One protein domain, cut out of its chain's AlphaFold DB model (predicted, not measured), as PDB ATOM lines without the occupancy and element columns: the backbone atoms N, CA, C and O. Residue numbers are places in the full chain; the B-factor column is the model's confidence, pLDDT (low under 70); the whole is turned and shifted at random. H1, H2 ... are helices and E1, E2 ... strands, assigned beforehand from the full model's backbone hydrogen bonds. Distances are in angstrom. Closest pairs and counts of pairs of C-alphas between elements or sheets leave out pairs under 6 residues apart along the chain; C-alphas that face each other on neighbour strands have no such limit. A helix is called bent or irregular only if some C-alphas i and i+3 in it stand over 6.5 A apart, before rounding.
ATOM      1  N   SER A 179     138.560  73.563 -28.763       77.94
ATOM      2  CA  SER A 179     137.587  73.070 -29.745       77.94
ATOM      3  C   SER A 179     137.816  71.612 -30.160       77.94
ATOM      4  O   SER A 179     136.869  70.823 -30.182       77.94
ATOM      5  N   LEU A 180     139.057  71.193 -30.438       76.88
ATOM      6  CA  LEU A 180     139.342  69.811 -30.833       76.88
ATOM      7  C   LEU A 180     139.278  68.849 -29.649       76.88
ATOM      8  O   LEU A 180     138.814  67.717 -29.820       76.88
ATOM      9  N   ARG A 181     139.647  69.299 -28.439       78.25
ATOM     10  CA  ARG A 181     139.379  68.536 -27.206       78.25
ATOM     11  C   ARG A 181     137.878  68.320 -27.028       78.25
ATOM     12  O   ARG A 181     137.453  67.182 -26.836       78.25
ATOM     13  N   HIS A 182     137.079  69.377 -27.170       81.75
ATOM     14  CA  HIS A 182     135.624  69.309 -27.056       81.75
ATOM     15  C   HIS A 182     135.006  68.358 -28.094       81.75
ATOM     16  O   HIS A 182     134.256  67.452 -27.730       81.75
ATOM     17  N   LYS A 183     135.400  68.462 -29.370       84.44
ATOM     18  CA  LYS A 183     134.920  67.565 -30.436       84.44
ATOM     19  C   LYS A 183     135.254  66.098 -30.155       84.44
ATOM     20  O   LYS A 183     134.415  65.220 -30.343       84.44
ATOM     21  N   ARG A 184     136.468  65.804 -29.675       82.62
ATOM     22  CA  ARG A 184     136.857  64.434 -29.294       82.62
ATOM     23  C   ARG A 184     136.032  63.912 -28.118       82.62
ATOM     24  O   ARG A 184     135.619  62.755 -28.164       82.62
ATOM     25  N   ARG A 185     135.766  64.744 -27.104       83.38
ATOM     26  CA  ARG A 185     134.889  64.399 -25.969       83.38
ATOM     27  C   ARG A 185     133.488  64.040 -26.451       83.38
ATOM     28  O   ARG A 185     133.023  62.941 -26.169       83.38
ATOM     29  N   GLN A 186     132.883  64.882 -27.291       87.75
ATOM     30  CA  GLN A 186     131.576  64.599 -27.893       87.75
ATOM     31  C   GLN A 186     131.561  63.273 -28.669       87.75
ATOM     32  O   GLN A 186     130.662  62.458 -28.476       87.75
ATOM     33  N   ILE A 187     132.582  63.002 -29.496       86.62
ATOM     34  CA  ILE A 187     132.689  61.734 -30.241       86.62
ATOM     35  C   ILE A 187     132.792  60.536 -29.289       86.62
ATOM     36  O   ILE A 187     132.171  59.503 -29.539       86.62
ATOM     37  N   ARG A 188     133.559  60.643 -28.198       85.38
ATOM     38  CA  ARG A 188     133.672  59.569 -27.198       85.38
ATOM     39  C   ARG A 188     132.350  59.338 -26.469       85.38
ATOM     40  O   ARG A 188     131.931  58.187 -26.381       85.38
ATOM     41  N   ARG A 189     131.674  60.401 -26.011       88.56
ATOM     42  CA  ARG A 189     130.333  60.308 -25.406       88.56
ATOM     43  C   ARG A 189     129.356  59.619 -26.352       88.56
ATOM     44  O   ARG A 189     128.691  58.673 -25.942       88.56
ATOM     45  N   LYS A 190     129.346  60.025 -27.627       92.38
ATOM     46  CA  LYS A 190     128.529  59.397 -28.672       92.38
ATOM     47  C   LYS A 190     128.834  57.909 -28.819       92.38
ATOM     48  O   LYS A 190     127.932  57.097 -28.705       92.38
ATOM     49  N   ARG A 191     130.105  57.526 -28.963       88.12
ATOM     50  CA  ARG A 191     130.493  56.109 -29.076       88.12
ATOM     51  C   ARG A 191     130.082  55.278 -27.860       88.12
ATOM     52  O   ARG A 191     129.691  54.128 -28.033       88.12
ATOM     53  N   LYS A 192     130.177  55.826 -26.642       89.19
ATOM     54  CA  LYS A 192     129.700  55.141 -25.428       89.19
ATOM     55  C   LYS A 192     128.188  54.964 -25.439       89.19
ATOM     56  O   LYS A 192     127.719  53.876 -25.124       89.19
ATOM     57  N   PHE A 193     127.452  56.009 -25.813       93.94
ATOM     58  CA  PHE A 193     126.005  55.944 -25.979       93.94
ATOM     59  C   PHE A 193     125.622  54.871 -27.007       93.94
ATOM     60  O   PHE A 193     124.938  53.922 -26.642       93.94
ATOM     61  N   ASP A 194     126.161  54.946 -28.228       93.00
ATOM     62  CA  ASP A 194     125.881  53.998 -29.314       93.00
ATOM     63  C   ASP A 194     126.204  52.556 -28.889       93.00
ATOM     64  O   ASP A 194     125.445  51.624 -29.154       93.00
ATOM     65  N   ALA A 195     127.325  52.358 -28.184       89.25
ATOM     66  CA  ALA A 195     127.728  51.053 -27.676       89.25
ATOM     67  C   ALA A 195     126.752  50.496 -26.631       89.25
ATOM     68  O   ALA A 195     126.417  49.313 -26.704       89.25
ATOM     69  N   ARG A 196     126.310  51.321 -25.674       91.94
ATOM     70  CA  ARG A 196     125.344  50.933 -24.633       91.94
ATOM     71  C   ARG A 196     123.964  50.684 -25.221       91.94
ATOM     72  O   ARG A 196     123.346  49.683 -24.889       91.94
ATOM     73  N   GLN A 197     123.520  51.538 -26.140       94.56
ATOM     74  CA  GLN A 197     122.253  51.384 -26.848       94.56
ATOM     75  C   GLN A 197     122.247  50.091 -27.673       94.56
ATOM     76  O   GLN A 197     121.339  49.277 -27.545       94.56
ATOM     77  N   SER A 198     123.309  49.841 -28.445       91.50
ATOM     78  CA  SER A 198     123.453  48.604 -29.225       91.50
ATOM     79  C   SER A 198     123.471  47.356 -28.342       91.50
ATOM     80  O   SER A 198     122.980  46.309 -28.753       91.50
ATOM     81  N   PHE A 199     124.061  47.444 -27.147       89.69
ATOM     82  CA  PHE A 199     124.052  46.356 -26.173       89.69
ATOM     83  C   PHE A 199     122.641  46.129 -25.610       89.69
ATOM     84  O   PHE A 199     122.131  45.013 -25.669       89.69
ATOM     85  N   ALA A 200     121.985  47.191 -25.143       90.88
ATOM     86  CA  ALA A 200     120.656  47.125 -24.547       90.88
ATOM     87  C   ALA A 200     119.592  46.596 -25.530       90.88
ATOM     88  O   ALA A 200     118.759  45.779 -25.151       90.88
ATOM     89  N   VAL A 201     119.685  46.956 -26.816       92.62
ATOM     90  CA  VAL A 201     118.802  46.433 -27.876       92.62
ATOM     91  C   VAL A 201     118.990  44.927 -28.098       92.62
ATOM     92  O   VAL A 201     118.024  44.215 -28.361       92.62
ATOM     93  N   LYS A 202     120.225  44.420 -27.994       91.31
ATOM     94  CA  LYS A 202     120.539  43.001 -28.233       91.31
ATOM     95  C   LYS A 202     120.127  42.091 -27.078       91.31
ATOM     96  O   LYS A 202     119.804  40.929 -27.309       91.31
ATOM     97  N   HIS A 203     120.165  42.585 -25.842       88.56
ATOM     98  CA  HIS A 203     119.895  41.778 -24.656       88.56
ATOM     99  C   HIS A 203     118.480  42.024 -24.135       88.56
ATOM    100  O   HIS A 203     118.176  43.099 -23.635       88.56
ATOM    101  N   ARG A 204     117.627  40.989 -24.178       88.81
ATOM    102  CA  ARG A 204     116.210  41.069 -23.766       88.81
ATOM    103  C   ARG A 204     116.008  41.669 -22.368       88.81
ATOM    104  O   ARG A 204     115.077  42.432 -22.170       88.81
ATOM    105  N   LEU A 205     116.896  41.360 -21.422       86.00
ATOM    106  CA  LEU A 205     116.832  41.865 -20.040       86.00
ATOM    107  C   LEU A 205     117.143  43.366 -19.911       86.00
ATOM    108  O   LEU A 205     116.918  43.941 -18.855       86.00
ATOM    109  N   CYS A 206     117.671  43.989 -20.962       86.81
ATOM    110  CA  CYS A 206     118.042  45.398 -21.001       86.81
ATOM    111  C   CYS A 206     117.113  46.221 -21.909       86.81
ATOM    112  O   CYS A 206     117.412  47.377 -22.202       86.81
ATOM    113  N   GLN A 207     115.997  45.660 -22.382       86.31
ATOM    114  CA  GLN A 207     115.109  46.376 -23.301       86.31
ATOM    115  C   GLN A 207     114.432  47.576 -22.637       86.31
ATOM    116  O   GLN A 207     114.433  48.660 -23.218       86.31
ATOM    117  N   ASP A 208     113.957  47.438 -21.399       85.25
ATOM    118  CA  ASP A 208     113.334  48.545 -20.653       85.25
ATOM    119  C   ASP A 208     114.337  49.681 -20.392       85.25
ATOM    120  O   ASP A 208     114.027  50.875 -20.440       85.25
ATOM    121  N   GLN A 209     115.604  49.301 -20.244       88.06
ATOM    122  CA  GLN A 209     116.733  50.197 -20.048       88.06
ATOM    123  C   GLN A 209     117.061  51.020 -21.310       88.06
ATOM    124  O   GLN A 209     117.658  52.097 -21.199       88.06
ATOM    125  N   CYS A 210     116.633  50.587 -22.507       91.88
ATOM    126  CA  CYS A 210     116.764  51.373 -23.739       91.88
ATOM    127  C   CYS A 210     116.000  52.698 -23.656       91.88
ATOM    128  O   CYS A 210     116.496  53.710 -24.148       91.88
ATOM    129  N   LEU A 211     114.818  52.717 -23.026       91.62
ATOM    130  CA  LEU A 211     114.023  53.941 -22.885       91.62
ATOM    131  C   LEU A 211     114.761  54.975 -22.033       91.62
ATOM    132  O   LEU A 211     114.842  56.145 -22.412       91.62
ATOM    133  N   LEU A 212     115.352  54.530 -20.919       93.69
ATOM    134  CA  LEU A 212     116.168  55.385 -20.062       93.69
ATOM    135  C   LEU A 212     117.410  55.894 -20.803       93.69
ATOM    136  O   LEU A 212     117.677  57.092 -20.774       93.69
ATOM    137  N   LEU A 213     118.135  55.022 -21.516       94.69
ATOM    138  CA  LEU A 213     119.298  55.423 -22.316       94.69
ATOM    139  C   LEU A 213     118.927  56.452 -23.387       94.69
ATOM    140  O   LEU A 213     119.628  57.450 -23.526       94.69
ATOM    141  N   ASN A 214     117.823  56.249 -24.108       95.25
ATOM    142  CA  ASN A 214     117.356  57.173 -25.143       95.25
ATOM    143  C   ASN A 214     117.026  58.554 -24.567       95.25
ATOM    144  O   ASN A 214     117.426  59.557 -25.152       95.25
ATOM    145  N   LYS A 215     116.362  58.610 -23.403       95.19
ATOM    146  CA  LYS A 215     116.126  59.874 -22.688       95.19
ATOM    147  C   LYS A 215     117.433  60.528 -22.245       95.19
ATOM    148  O   LYS A 215     117.582  61.737 -22.360       95.19
ATOM    149  N   LEU A 216     118.385  59.728 -21.762       94.50
ATOM    150  CA  LEU A 216     119.687  60.197 -21.290       94.50
ATOM    151  C   LEU A 216     120.551  60.802 -22.417       94.50
ATOM    152  O   LEU A 216     121.293  61.768 -22.203       94.50
ATOM    153  N   GLY A 217     120.484  60.204 -23.608       95.19
ATOM    154  CA  GLY A 217     121.239  60.600 -24.792       95.19
ATOM    155  C   GLY A 217     122.758  60.622 -24.581       95.19
ATOM    156  O   GLY A 217     123.317  60.017 -23.664       95.19
ATOM    157  N   THR A 218     123.463  61.365 -25.435       93.62
ATOM    158  CA  THR A 218     124.916  61.564 -25.302       93.62
ATOM    159  C   THR A 218     125.290  62.468 -24.128       93.62
ATOM    160  O   THR A 218     126.428  62.420 -23.663       93.62
ATOM    161  N   SER A 219     124.358  63.298 -23.654       90.19
ATOM    162  CA  SER A 219     124.596  64.296 -22.605       90.19
ATOM    163  C   SER A 219     124.795  63.672 -21.227       90.19
ATOM    164  O   SER A 219     125.648  64.145 -20.481       90.19
ATOM    165  N   GLY A 220     124.101  62.575 -20.902       89.81
ATOM    166  CA  GLY A 220     124.336  61.859 -19.642       89.81
ATOM    167  C   GLY A 220     125.477  60.839 -19.675       89.81
ATOM    168  O   GLY A 220     125.700  60.138 -18.685       89.81
ATOM    169  N   MET A 221     126.224  60.740 -20.780       92.50
ATOM    170  CA  MET A 221     127.433  59.915 -20.846       92.50
ATOM    171  C   MET A 221     128.611  60.631 -20.178       92.50
ATOM    172  O   MET A 221     128.832  61.818 -20.401       92.50
ATOM    173  N   SER A 222     129.400  59.901 -19.385       85.38
ATOM    174  CA  SER A 222     130.593  60.454 -18.724       85.38
ATOM    175  C   SER A 222     131.698  60.724 -19.736       85.38
ATOM    176  O   SER A 222     131.947  59.897 -20.628       85.38
ATOM    177  N   ASP A 223     132.426  61.816 -19.533       77.62
ATOM    178  CA  ASP A 223     133.666  62.065 -20.253       77.62
ATOM    179  C   ASP A 223     134.774  61.178 -19.690       77.62
ATOM    180  O   ASP A 223     135.030  61.161 -18.493       77.62
ATOM    181  N   GLU A 224     135.437  60.427 -20.564       68.56
ATOM    182  CA  GLU A 224     136.735  59.834 -20.241       68.56
ATOM    183  C   GLU A 224     137.827  60.797 -20.714       68.56
ATOM    184  O   GLU A 224     138.066  60.978 -21.920       68.56
ATOM    185  N   GLU A 225     138.473  61.431 -19.744       55.25
ATOM    186  CA  GLU A 225     139.712  62.175 -19.898       55.25
ATOM    187  C   GLU A 225     140.880  61.210 -19.647       55.25
ATOM    188  O   GLU A 225     141.510  61.202 -18.597       55.25
ATOM    189  N   SER A 226     141.181  60.350 -20.623       50.97
ATOM    190  CA  SER A 226     142.525  59.778 -20.712       50.97
ATOM    191  C   SER A 226     143.405  60.842 -21.366       50.97
ATOM    192  O   SER A 226     143.368  61.009 -22.595       50.97
ATOM    193  N   ASP A 227     144.136  61.615 -20.568       47.94
ATOM    194  CA  ASP A 227     145.232  62.406 -21.118       47.94
ATOM    195  C   ASP A 227     146.332  61.405 -21.477       47.94
ATOM    196  O   ASP A 227     147.149  61.020 -20.649       47.94
ATOM    197  N   ALA A 228     146.283  60.898 -22.712       46.25
ATOM    198  CA  ALA A 228     147.178  59.856 -23.224       46.25
ATOM    199  C   ALA A 228     148.660  60.287 -23.265       46.25
ATOM    200  O   ALA A 228     149.498  59.559 -23.788       46.25
ATOM    201  N   GLU A 229     148.974  61.484 -22.771       43.25
ATOM    202  CA  GLU A 229     150.313  62.060 -22.728       43.25
ATOM    203  C   GLU A 229     151.049  61.781 -21.412       43.25
ATOM    204  O   GLU A 229     152.261  61.976 -21.370       43.25
ATOM    205  N   GLN A 230     150.376  61.291 -20.361       47.28
ATOM    206  CA  GLN A 230     151.073  60.828 -19.158       47.28
ATOM    207  C   GLN A 230     151.070  59.298 -19.089       47.28
ATOM    208  O   GLN A 230     150.003  58.718 -18.879       47.28
ATOM    209  N   PRO A 231     152.236  58.643 -19.254       46.66
ATOM    210  CA  PRO A 231     152.338  57.182 -19.284       46.66
ATOM    211  C   PRO A 231     151.857  56.502 -17.989       46.66
ATOM    212  O   PRO A 231     151.480  55.338 -18.038       46.66
ATOM    213  N   ASP A 232     151.759  57.246 -16.880       53.62
ATOM    214  CA  ASP A 232     151.391  56.721 -15.557       53.62
ATOM    215  C   ASP A 232     150.007  57.168 -15.042       53.62
ATOM    216  O   ASP A 232     149.665  56.912 -13.885       53.62
ATOM    217  N   ARG A 233     149.181  57.861 -15.844       55.44
ATOM    218  CA  ARG A 233     147.854  58.313 -15.377       55.44
ATOM    219  C   ARG A 233     146.731  57.406 -15.864       55.44
ATOM    220  O   ARG A 233     146.425  57.339 -17.052       55.44
ATOM    221  N   PHE A 234     146.060  56.765 -14.907       61.56
ATOM    222  CA  PHE A 234     144.771  56.105 -15.112       61.56
ATOM    223  C   PHE A 234     143.781  57.054 -15.804       61.56
ATOM    224  O   PHE A 234     143.789  58.264 -15.566       61.56
ATOM    225  N   ALA A 235     142.915  56.510 -16.665       64.38
ATOM    226  CA  ALA A 235     141.889  57.298 -17.337       64.38
ATOM    227  C   ALA A 235     140.992  57.993 -16.300       64.38
ATOM    228  O   ALA A 235     140.313  57.336 -15.511       64.38
ATOM    229  N   GLN A 236     140.971  59.326 -16.310       73.56
ATOM    230  CA  GLN A 236     140.135  60.102 -15.408       73.56
ATOM    231  C   GLN A 236     138.714  60.160 -15.962       73.56
ATOM    232  O   GLN A 236     138.468  60.658 -17.061       73.56
ATOM    233  N   ILE A 237     137.755  59.656 -15.191       80.31
ATOM    234  CA  ILE A 237     136.339  59.761 -15.538       80.31
ATOM    235  C   ILE A 237     135.787  61.041 -14.925       80.31
ATOM    236  O   ILE A 237     135.835  61.235 -13.708       80.31
ATOM    237  N   VAL A 238     135.261  61.905 -15.790       85.56
ATOM    238  CA  VAL A 238     134.551  63.126 -15.423       85.56
ATOM    239  C   VAL A 238     133.052  62.851 -15.488       85.56
ATOM    240  O   VAL A 238     132.481  62.583 -16.554       85.56
ATOM    241  N   ARG A 239     132.409  62.884 -14.324       89.00
ATOM    242  CA  ARG A 239     130.976  62.635 -14.159       89.00
ATOM    243  C   ARG A 239     130.182  63.953 -14.174       89.00
ATOM    244  O   ARG A 239     130.597  64.875 -13.484       89.00
ATOM    245  N   PRO A 240     129.016  64.032 -14.841       91.25
ATOM    246  CA  PRO A 240     128.094  65.159 -14.681       91.25
ATOM    247  C   PRO A 240     127.631  65.328 -13.226       91.25
ATOM    248  O   PRO A 240     127.206  64.357 -12.604       91.25
ATOM    249  N   GLY A 241     127.678  66.547 -12.691       92.56
ATOM    250  CA  GLY A 241     127.357  66.826 -11.287       92.56
ATOM    251  C   GLY A 241     125.905  66.584 -10.890       92.56
ATOM    252  O   GLY A 241     125.644  66.337  -9.720       92.56
ATOM    253  N   TRP A 242     124.986  66.596 -11.857       94.75
ATOM    254  CA  TRP A 242     123.577  66.291 -11.625       94.75
ATOM    255  C   TRP A 242     123.284  64.799 -11.512       94.75
ATOM    256  O   TRP A 242     122.203  64.446 -11.065       94.75
ATOM    257  N   ARG A 243     124.190  63.918 -11.945       94.44
ATOM    258  CA  ARG A 243     123.913  62.485 -12.101       94.44
ATOM    259  C   ARG A 243     124.050  61.747 -10.771       94.44
ATOM    260  O   ARG A 243     125.059  61.920 -10.095       94.44
ATOM    261  N   SER A 244     123.086  60.896 -10.420       94.88
ATOM    262  CA  SER A 244     123.155  60.065  -9.209       94.88
ATOM    263  C   SER A 244     124.235  58.980  -9.299       94.88
ATOM    264  O   SER A 244     124.710  58.632 -10.385       94.88
ATOM    265  N   HIS A 245     124.651  58.450  -8.145       91.50
ATOM    266  CA  HIS A 245     125.618  57.350  -8.089       91.50
ATOM    267  C   HIS A 245     125.011  56.037  -8.612       91.50
ATOM    268  O   HIS A 245     125.674  55.254  -9.285       91.50
ATOM    269  N   GLU A 246     123.721  55.824  -8.383       90.69
ATOM    270  CA  GLU A 246     122.960  54.671  -8.856       90.69
ATOM    271  C   GLU A 246     122.931  54.634 -10.385       90.69
ATOM    272  O   GLU A 246     123.179  53.590 -10.995       90.69
ATOM    273  N   LEU A 247     122.711  55.794 -11.016       92.75
ATOM    274  CA  LEU A 247     122.764  55.915 -12.466       92.75
ATOM    275  C   LEU A 247     124.186  55.672 -13.005       92.75
ATOM    276  O   LEU A 247     124.335  55.120 -14.095       92.75
ATOM    277  N   ASP A 248     125.239  56.019 -12.253       90.06
ATOM    278  CA  ASP A 248     126.617  55.649 -12.614       90.06
ATOM    279  C   ASP A 248     126.824  54.139 -12.617       90.06
ATOM    280  O   ASP A 248     127.334  53.604 -13.604       90.06
ATOM    281  N   ILE A 249     126.431  53.465 -11.532       87.38
ATOM    282  CA  ILE A 249     126.559  52.010 -11.387       87.38
ATOM    283  C   ILE A 249     125.808  51.321 -12.524       87.38
ATOM    284  O   ILE A 249     126.363  50.452 -13.195       87.38
ATOM    285  N   PHE A 250     124.579  51.757 -12.794       89.69
ATOM    286  CA  PHE A 250     123.784  51.262 -13.907       89.69
ATOM    287  C   PHE A 250     124.524  51.420 -15.248       89.69
ATOM    288  O   PHE A 250     124.771  50.440 -15.952       89.69
ATOM    289  N   LEU A 251     124.968  52.631 -15.589       90.62
ATOM    290  CA  LEU A 251     125.691  52.889 -16.836       90.62
ATOM    291  C   LEU A 251     127.016  52.111 -16.928       90.62
ATOM    292  O   LEU A 251     127.469  51.782 -18.030       90.62
ATOM    293  N   HIS A 252     127.663  51.847 -15.797       84.88
ATOM    294  CA  HIS A 252     128.891  51.068 -15.727       84.88
ATOM    295  C   HIS A 252     128.635  49.573 -15.926       84.88
ATOM    296  O   HIS A 252     129.331  48.948 -16.721       84.88
ATOM    297  N   SER A 253     127.590  49.019 -15.311       84.62
ATOM    298  CA  SER A 253     127.218  47.609 -15.471       84.62
ATOM    299  C   SER A 253     126.930  47.241 -16.936       84.62
ATOM    300  O   SER A 253     127.339  46.179 -17.403       84.62
ATOM    301  N   LEU A 254     126.355  48.165 -17.718       85.88
ATOM    302  CA  LEU A 254     126.188  48.001 -19.169       85.88
ATOM    303  C   LEU A 254     127.525  47.904 -19.928       85.88
ATOM    304  O   LEU A 254     127.584  47.307 -21.002       85.88
ATOM    305  N   ASN A 255     128.600  48.497 -19.400       82.31
ATOM    306  CA  ASN A 255     129.940  48.372 -19.974       82.31
ATOM    307  C   ASN A 255     130.619  47.061 -19.551       82.31
ATOM    308  O   ASN A 255     131.243  46.418 -20.394       82.31
ATOM    309  N   GLU A 256     130.507  46.667 -18.278       74.56
ATOM    310  CA  GLU A 256     131.112  45.434 -17.747       74.56
ATOM    311  C   GLU A 256     130.518  44.182 -18.400       74.56
ATOM    312  O   GLU A 256     131.242  43.260 -18.763       74.56
ATOM    313  N   LEU A 257     129.210  44.170 -18.669       67.56
ATOM    314  CA  LEU A 257     128.593  43.064 -19.405       67.56
ATOM    315  C   LEU A 257     129.148  42.899 -20.829       67.56
ATOM    316  O   LEU A 257     129.072  41.814 -21.403       67.56
ATOM    317  N   LYS A 258     129.710  43.964 -21.414       63.97
ATOM    318  CA  LYS A 258     130.317  43.932 -22.749       63.97
ATOM    319  C   LYS A 258     131.771  43.462 -22.723       63.97
ATOM    320  O   LYS A 258     132.264  42.939 -23.721       63.97
ATOM    321  N   ARG A 259     132.483  43.713 -21.629       59.75
ATOM    322  CA  ARG A 259     133.902  43.405 -21.474       59.75
ATOM    323  C   ARG A 259     134.054  42.751 -20.114       59.75
ATOM    324  O   ARG A 259     134.053  43.455 -19.116       59.75
ATOM    325  N   PHE A 260     134.254  41.435 -20.078       51.97
ATOM    326  CA  PHE A 260     134.604  40.680 -18.863       51.97
ATOM    327  C   PHE A 260     135.934  41.129 -18.205       51.97
ATOM    328  O   PHE A 260     136.492  40.424 -17.369       51.97
ATOM    329  N   GLU A 261     136.461  42.297 -18.568       50.88
ATOM    330  CA  GLU A 261     137.621  42.936 -17.976       50.88
ATOM    331  C   GLU A 261     137.149  44.015 -17.004       50.88
ATOM    332  O   GLU A 261     136.614  45.056 -17.391       50.88
ATOM    333  N   LYS A 262     137.378  43.753 -15.714       49.75
ATOM    334  CA  LYS A 262     137.225  44.734 -14.641       49.75
ATOM    335  C   LYS A 262     138.210  45.877 -14.852       49.75
ATOM    336  O   LYS A 262     139.352  45.823 -14.401       49.75
ATOM    337  N   ALA A 263     137.756  46.948 -15.478       54.50
ATOM    338  CA  ALA A 263     138.434  48.218 -15.340       54.50
ATOM    339  C   ALA A 263     137.926  48.872 -14.049       54.50
ATOM    340  O   ALA A 263     136.798  49.355 -14.004       54.50
ATOM    341  N   VAL A 264     138.747  48.890 -12.995       55.34
ATOM    342  CA  VAL A 264     138.457  49.665 -11.779       55.34
ATOM    343  C   VAL A 264     138.376  51.136 -12.180       55.34
ATOM    344  O   VAL A 264     139.374  51.761 -12.535       55.34
ATOM    345  N   HIS A 265     137.159  51.664 -12.230       57.41
ATOM    346  CA  HIS A 265     136.883  53.030 -12.648       57.41
ATOM    347  C   HIS A 265     136.843  53.935 -11.424       57.41
ATOM    348  O   HIS A 265     135.818  54.067 -10.763       57.41
ATOM    349  N   ASN A 266     137.963  54.591 -11.142       63.31
ATOM    350  CA  ASN A 266     137.989  55.644 -10.143       63.31
ATOM    351  C   ASN A 266     137.424  56.926 -10.776       63.31
ATOM    352  O   ASN A 266     138.005  57.515 -11.692       63.31
ATOM    353  N   VAL A 267     136.244  57.353 -10.319       63.03
ATOM    354  CA  VAL A 267     135.718  58.681 -10.653       63.03
ATOM    355  C   VAL A 267     136.586  59.698  -9.928       63.03
ATOM    356  O   VAL A 267     136.567  59.782  -8.705       63.03
ATOM    357  N   HIS A 268     137.354  60.475 -10.685       72.44
ATOM    358  CA  HIS A 268     138.286  61.442 -10.106       72.44
ATOM    359  C   HIS A 268     137.791  62.889 -10.225       72.44
ATOM    360  O   HIS A 268     138.437  63.785  -9.690       72.44
ATOM    361  N   LYS A 269     136.699  63.161 -10.960       85.56
ATOM    362  CA  LYS A 269     136.198  64.532 -11.146       85.56
ATOM    363  C   LYS A 269     134.695  64.595 -11.401       85.56
ATOM    364  O   LYS A 269     134.132  63.757 -12.106       85.56
ATOM    365  N   VAL A 270     134.076  65.645 -10.871       87.81
ATOM    366  CA  VAL A 270     132.677  66.003 -11.112       87.81
ATOM    367  C   VAL A 270     132.625  67.298 -11.928       87.81
ATOM    368  O   VAL A 270     133.295  68.273 -11.601       87.81
ATOM    369  N   ASP A 271     131.858  67.293 -13.014       88.50
ATOM    370  CA  ASP A 271     131.573  68.455 -13.854       88.50
ATOM    371  C   ASP A 271     130.218  69.052 -13.466       88.50
ATOM    372  O   ASP A 271     129.163  68.597 -13.913       88.50
ATOM    373  N   HIS A 272     130.251  70.071 -12.611       88.44
ATOM    374  CA  HIS A 272     129.055  70.790 -12.165       88.44
ATOM    375  C   HIS A 272     128.432  71.673 -13.257       88.44
ATOM    376  O   HIS A 272     127.307  72.125 -13.079       88.44
ATOM    377  N   MET A 273     129.140  71.910 -14.366       86.19
ATOM    378  CA  MET A 273     128.668  72.715 -15.498       86.19
ATOM    379  C   MET A 273     128.062  71.853 -16.615       86.19
ATOM    380  O   MET A 273     127.632  72.377 -17.642       86.19
ATOM    381  N   ALA A 274     128.039  70.528 -16.448       87.06
ATOM    382  CA  ALA A 274     127.431  69.631 -17.416       87.06
ATOM    383  C   ALA A 274     125.926  69.917 -17.542       87.06
ATOM    384  O   ALA A 274     125.207  69.919 -16.541       87.06
ATOM    385  N   ALA A 275     125.452  70.093 -18.780       88.12
ATOM    386  CA  ALA A 275     124.034  70.285 -19.067       88.12
ATOM    387  C   ALA A 275     123.197  69.138 -18.475       88.12
ATOM    388  O   ALA A 275     123.534  67.958 -18.643       88.12
ATOM    389  N   VAL A 276     122.130  69.500 -17.763       91.38
ATOM    390  CA  VAL A 276     121.207  68.542 -17.153       91.38
ATOM    391  C   VAL A 276     120.292  67.941 -18.210       91.38
ATOM    392  O   VAL A 276     119.820  68.624 -19.115       91.38
ATOM    393  N   VAL A 277     120.030  66.641 -18.099       92.31
ATOM    394  CA  VAL A 277     119.001  65.983 -18.903       92.31
ATOM    395  C   VAL A 277     117.684  66.051 -18.137       92.31
ATOM    396  O   VAL A 277     117.571  65.491 -17.048       92.31
ATOM    397  N   MET A 278     116.694  66.745 -18.690       91.00
ATOM    398  CA  MET A 278     115.376  66.917 -18.070       91.00
ATOM    399  C   MET A 278     114.463  65.705 -18.314       91.00
ATOM    400  O   MET A 278     114.613  64.988 -19.303       91.00
ATOM    401  N   GLY A 279     113.486  65.488 -17.425       90.12
ATOM    402  CA  GLY A 279     112.455  64.453 -17.599       90.12
ATOM    403  C   GLY A 279     112.911  63.018 -17.305       90.12
ATOM    404  O   GLY A 279     112.237  62.061 -17.708       90.12
ATOM    405  N   LEU A 280     114.046  62.854 -16.618       92.69
ATOM    406  CA  LEU A 280     114.448  61.569 -16.050       92.69
ATOM    407  C   LEU A 280     113.716  61.329 -14.716       92.69
ATOM    408  O   LEU A 280     113.259  62.281 -14.079       92.69
ATOM    409  N   PRO A 281     113.597  60.070 -14.268       93.94
ATOM    410  CA  PRO A 281     113.139  59.766 -12.915       93.94
ATOM    411  C   PRO A 281     114.019  60.434 -11.842       93.94
ATOM    412  O   PRO A 281     115.221  60.603 -12.035       93.94
ATOM    413  N   GLN A 282     113.441  60.787 -10.689       92.38
ATOM    414  CA  GLN A 282     114.139  61.545  -9.638       92.38
ATOM    415  C   GLN A 282     115.407  60.843  -9.115       92.38
ATOM    416  O   GLN A 282     116.408  61.499  -8.841       92.38
ATOM    417  N   ASN A 283     115.395  59.510  -9.048       92.94
ATOM    418  CA  ASN A 283     116.537  58.681  -8.637       92.94
ATOM    419  C   ASN A 283     117.731  58.719  -9.616       92.94
ATOM    420  O   ASN A 283     118.804  58.212  -9.294       92.94
ATOM    421  N   CYS A 284     117.576  59.318 -10.802       94.44
ATOM    422  CA  CYS A 284     118.673  59.557 -11.742       94.44
ATOM    423  C   CYS A 284     119.497  60.800 -11.384       94.44
ATOM    424  O   CYS A 284     120.573  61.002 -11.958       94.44
ATOM    425  N   TYR A 285     119.008  61.628 -10.459       95.50
ATOM    426  CA  TYR A 285     119.666  62.862 -10.063       95.50
ATOM    427  C   TYR A 285     120.327  62.739  -8.690       95.50
ATOM    428  O   TYR A 285     119.806  62.098  -7.780       95.50
ATOM    429  N   ASP A 286     121.492  63.361  -8.543       95.38
ATOM    430  CA  ASP A 286     122.195  63.474  -7.269       95.38
ATOM    431  C   ASP A 286     121.353  64.299  -6.283       95.38
ATOM    432  O   ASP A 286     120.880  65.389  -6.615       95.38
ATOM    433  N   THR A 287     121.135  63.778  -5.074       93.81
ATOM    434  CA  THR A 287     120.241  64.399  -4.083       93.81
ATOM    435  C   THR A 287     120.725  65.782  -3.666       93.81
ATOM    436  O   THR A 287     119.933  66.723  -3.623       93.81
ATOM    437  N   LYS A 288     122.037  65.945  -3.462       93.19
ATOM    438  CA  LYS A 288     122.637  67.241  -3.119       93.19
ATOM    439  C   LYS A 288     122.510  68.219  -4.280       93.19
ATOM    440  O   LYS A 288     122.279  69.408  -4.067       93.19
ATOM    441  N   TRP A 289     122.659  67.738  -5.514       93.56
ATOM    442  CA  TRP A 289     122.425  68.569  -6.692       93.56
ATOM    443  C   TRP A 289     120.961  69.023  -6.786       93.56
ATOM    444  O   TRP A 289     120.715  70.216  -6.970       93.56
ATOM    445  N   LEU A 290     119.998  68.113  -6.587       91.50
ATOM    446  CA  LEU A 290     118.568  68.428  -6.592       91.50
ATOM    447  C   LEU A 290     118.213  69.487  -5.541       91.50
ATOM    448  O   LEU A 290     117.609  70.502  -5.884       91.50
ATOM    449  N   GLU A 291     118.640  69.302  -4.292       91.31
ATOM    450  CA  GLU A 291     118.376  70.240  -3.189       91.31
ATOM    451  C   GLU A 291     118.901  71.655  -3.470       91.31
ATOM    452  O   GLU A 291     118.256  72.646  -3.117       91.31
ATOM    453  N   ASN A 292     120.056  71.758  -4.131       88.06
ATOM    454  CA  ASN A 292     120.641  73.039  -4.520       88.06
ATOM    455  C   ASN A 292     119.947  73.644  -5.750       88.06
ATOM    456  O   ASN A 292     119.788  74.862  -5.823       88.06
ATOM    457  N   SER A 293     119.498  72.813  -6.694       82.38
ATOM    458  CA  SER A 293     118.826  73.264  -7.919       82.38
ATOM    459  C   SER A 293     117.440  73.868  -7.664       82.38
ATOM    460  O   SER A 293     117.060  74.816  -8.343       82.38
ATOM    461  N   VAL A 294     116.721  73.396  -6.638       76.00
ATOM    462  CA  VAL A 294     115.404  73.931  -6.239       76.00
ATOM    463  C   VAL A 294     115.516  75.322  -5.599       76.00
ATOM    464  O   VAL A 294     114.574  76.107  -5.649       76.00
ATOM    465  N   LYS A 295     116.672  75.649  -5.009       72.31
ATOM    466  CA  LYS A 295     116.915  76.934  -4.330       72.31
ATOM    467  C   LYS A 295     117.413  78.035  -5.270       72.31
ATOM    468  O   LYS A 295     117.388  79.205  -4.895       72.31
ATOM    469  N   GLY A 296     117.881  77.679  -6.466       59.53
ATOM    470  CA  GLY A 296     118.303  78.640  -7.481       59.53
ATOM    471  C   GLY A 296     117.134  79.072  -8.370       59.53
ATOM    472  O   GLY A 296     116.219  78.279  -8.596       59.53
TER     473      GLY A 296
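AT A GLANCE: This is residues 179 to 296 of the 324 residues of an uncharacterized protein of Serendipita vermifera MAFF 305830 (UniProt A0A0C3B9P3). A long helix, H1, runs along one side of the domain and H2 folds back from its end as a helical hairpin; H3 packs crosswise on the later part of H1, and a small three-stranded sheet lies beside its earlier part. H4 lies off at another edge, touching no other helix, and residues 228 to 233 stick out from the sheet's side. The 118 printed residues run H1, H2, E1, E2, H3, E3, H4; the sheet, in the order E1, E2, E3, is mixed, and the class is mostly helix. The whole is compact, with a radius of gyration of the C-alphas of 14.7 A, and spans 43 by 38 by 26 A.

HOW THE PARTS SIT: H1, residues 179 to 202, and H2, residues 204 to 216, form a helical hairpin. They touch, the closest C-alphas being those of Ala 200 and Cys 206, 4.7 A apart, and run opposite ways at a shallow tilt of 30 degrees. E1, residues 223 to 225, and E2, residues 236 to 240, are an antiparallel hairpin, with N 225 and O 236 at 2.8 A. H1 only grazes the sheet, with its residues 181 to 192. H3, residues 245 to 256, touches H1 about perpendicular, at 74 degrees, with C-alphas 196 and 254 closest, 6.3 A apart. E3, residues 267 to 271, is parallel to E2, with N 271 and O 239 at 2.8 A. E2, H3 and E3 form a strand-helix-strand unit, two parallel strands with a helix between, and its crossover is right-handed. H4, residues 287 to 295, is apart from H1, H2 and H3. In H1 every O i to N i+4 pair is within hydrogen-bond range; in H2 5 of 9 are, in H3 7 of 8 and in H4 4 of 5.

IN THESE COORDINATES: H1 begins at C-alpha 179 (137.587, 73.070, -29.745) and is 34.6 A long. H2 is 19.6 A long and irregular: C-alphas 205 and 208 are 7.6 A apart. E1 measures 6.1 A, E2 13.1 A, H3 16.3 A and E3 11.1 A. H4, 13.0 A long, ends at C-alpha 295 (116.915, 76.934, -4.330).

THE WHOLE: The two C-alphas farthest apart, those of Pro 231 and Lys 295, are 43.2 A from each other. The printed part has no cut. The link from E3 to H4, residues 272 to 286, is long. The mean pLDDT of the printed part is 81.9; residues 224 to 235, 257 to 267 and 296 are under 70.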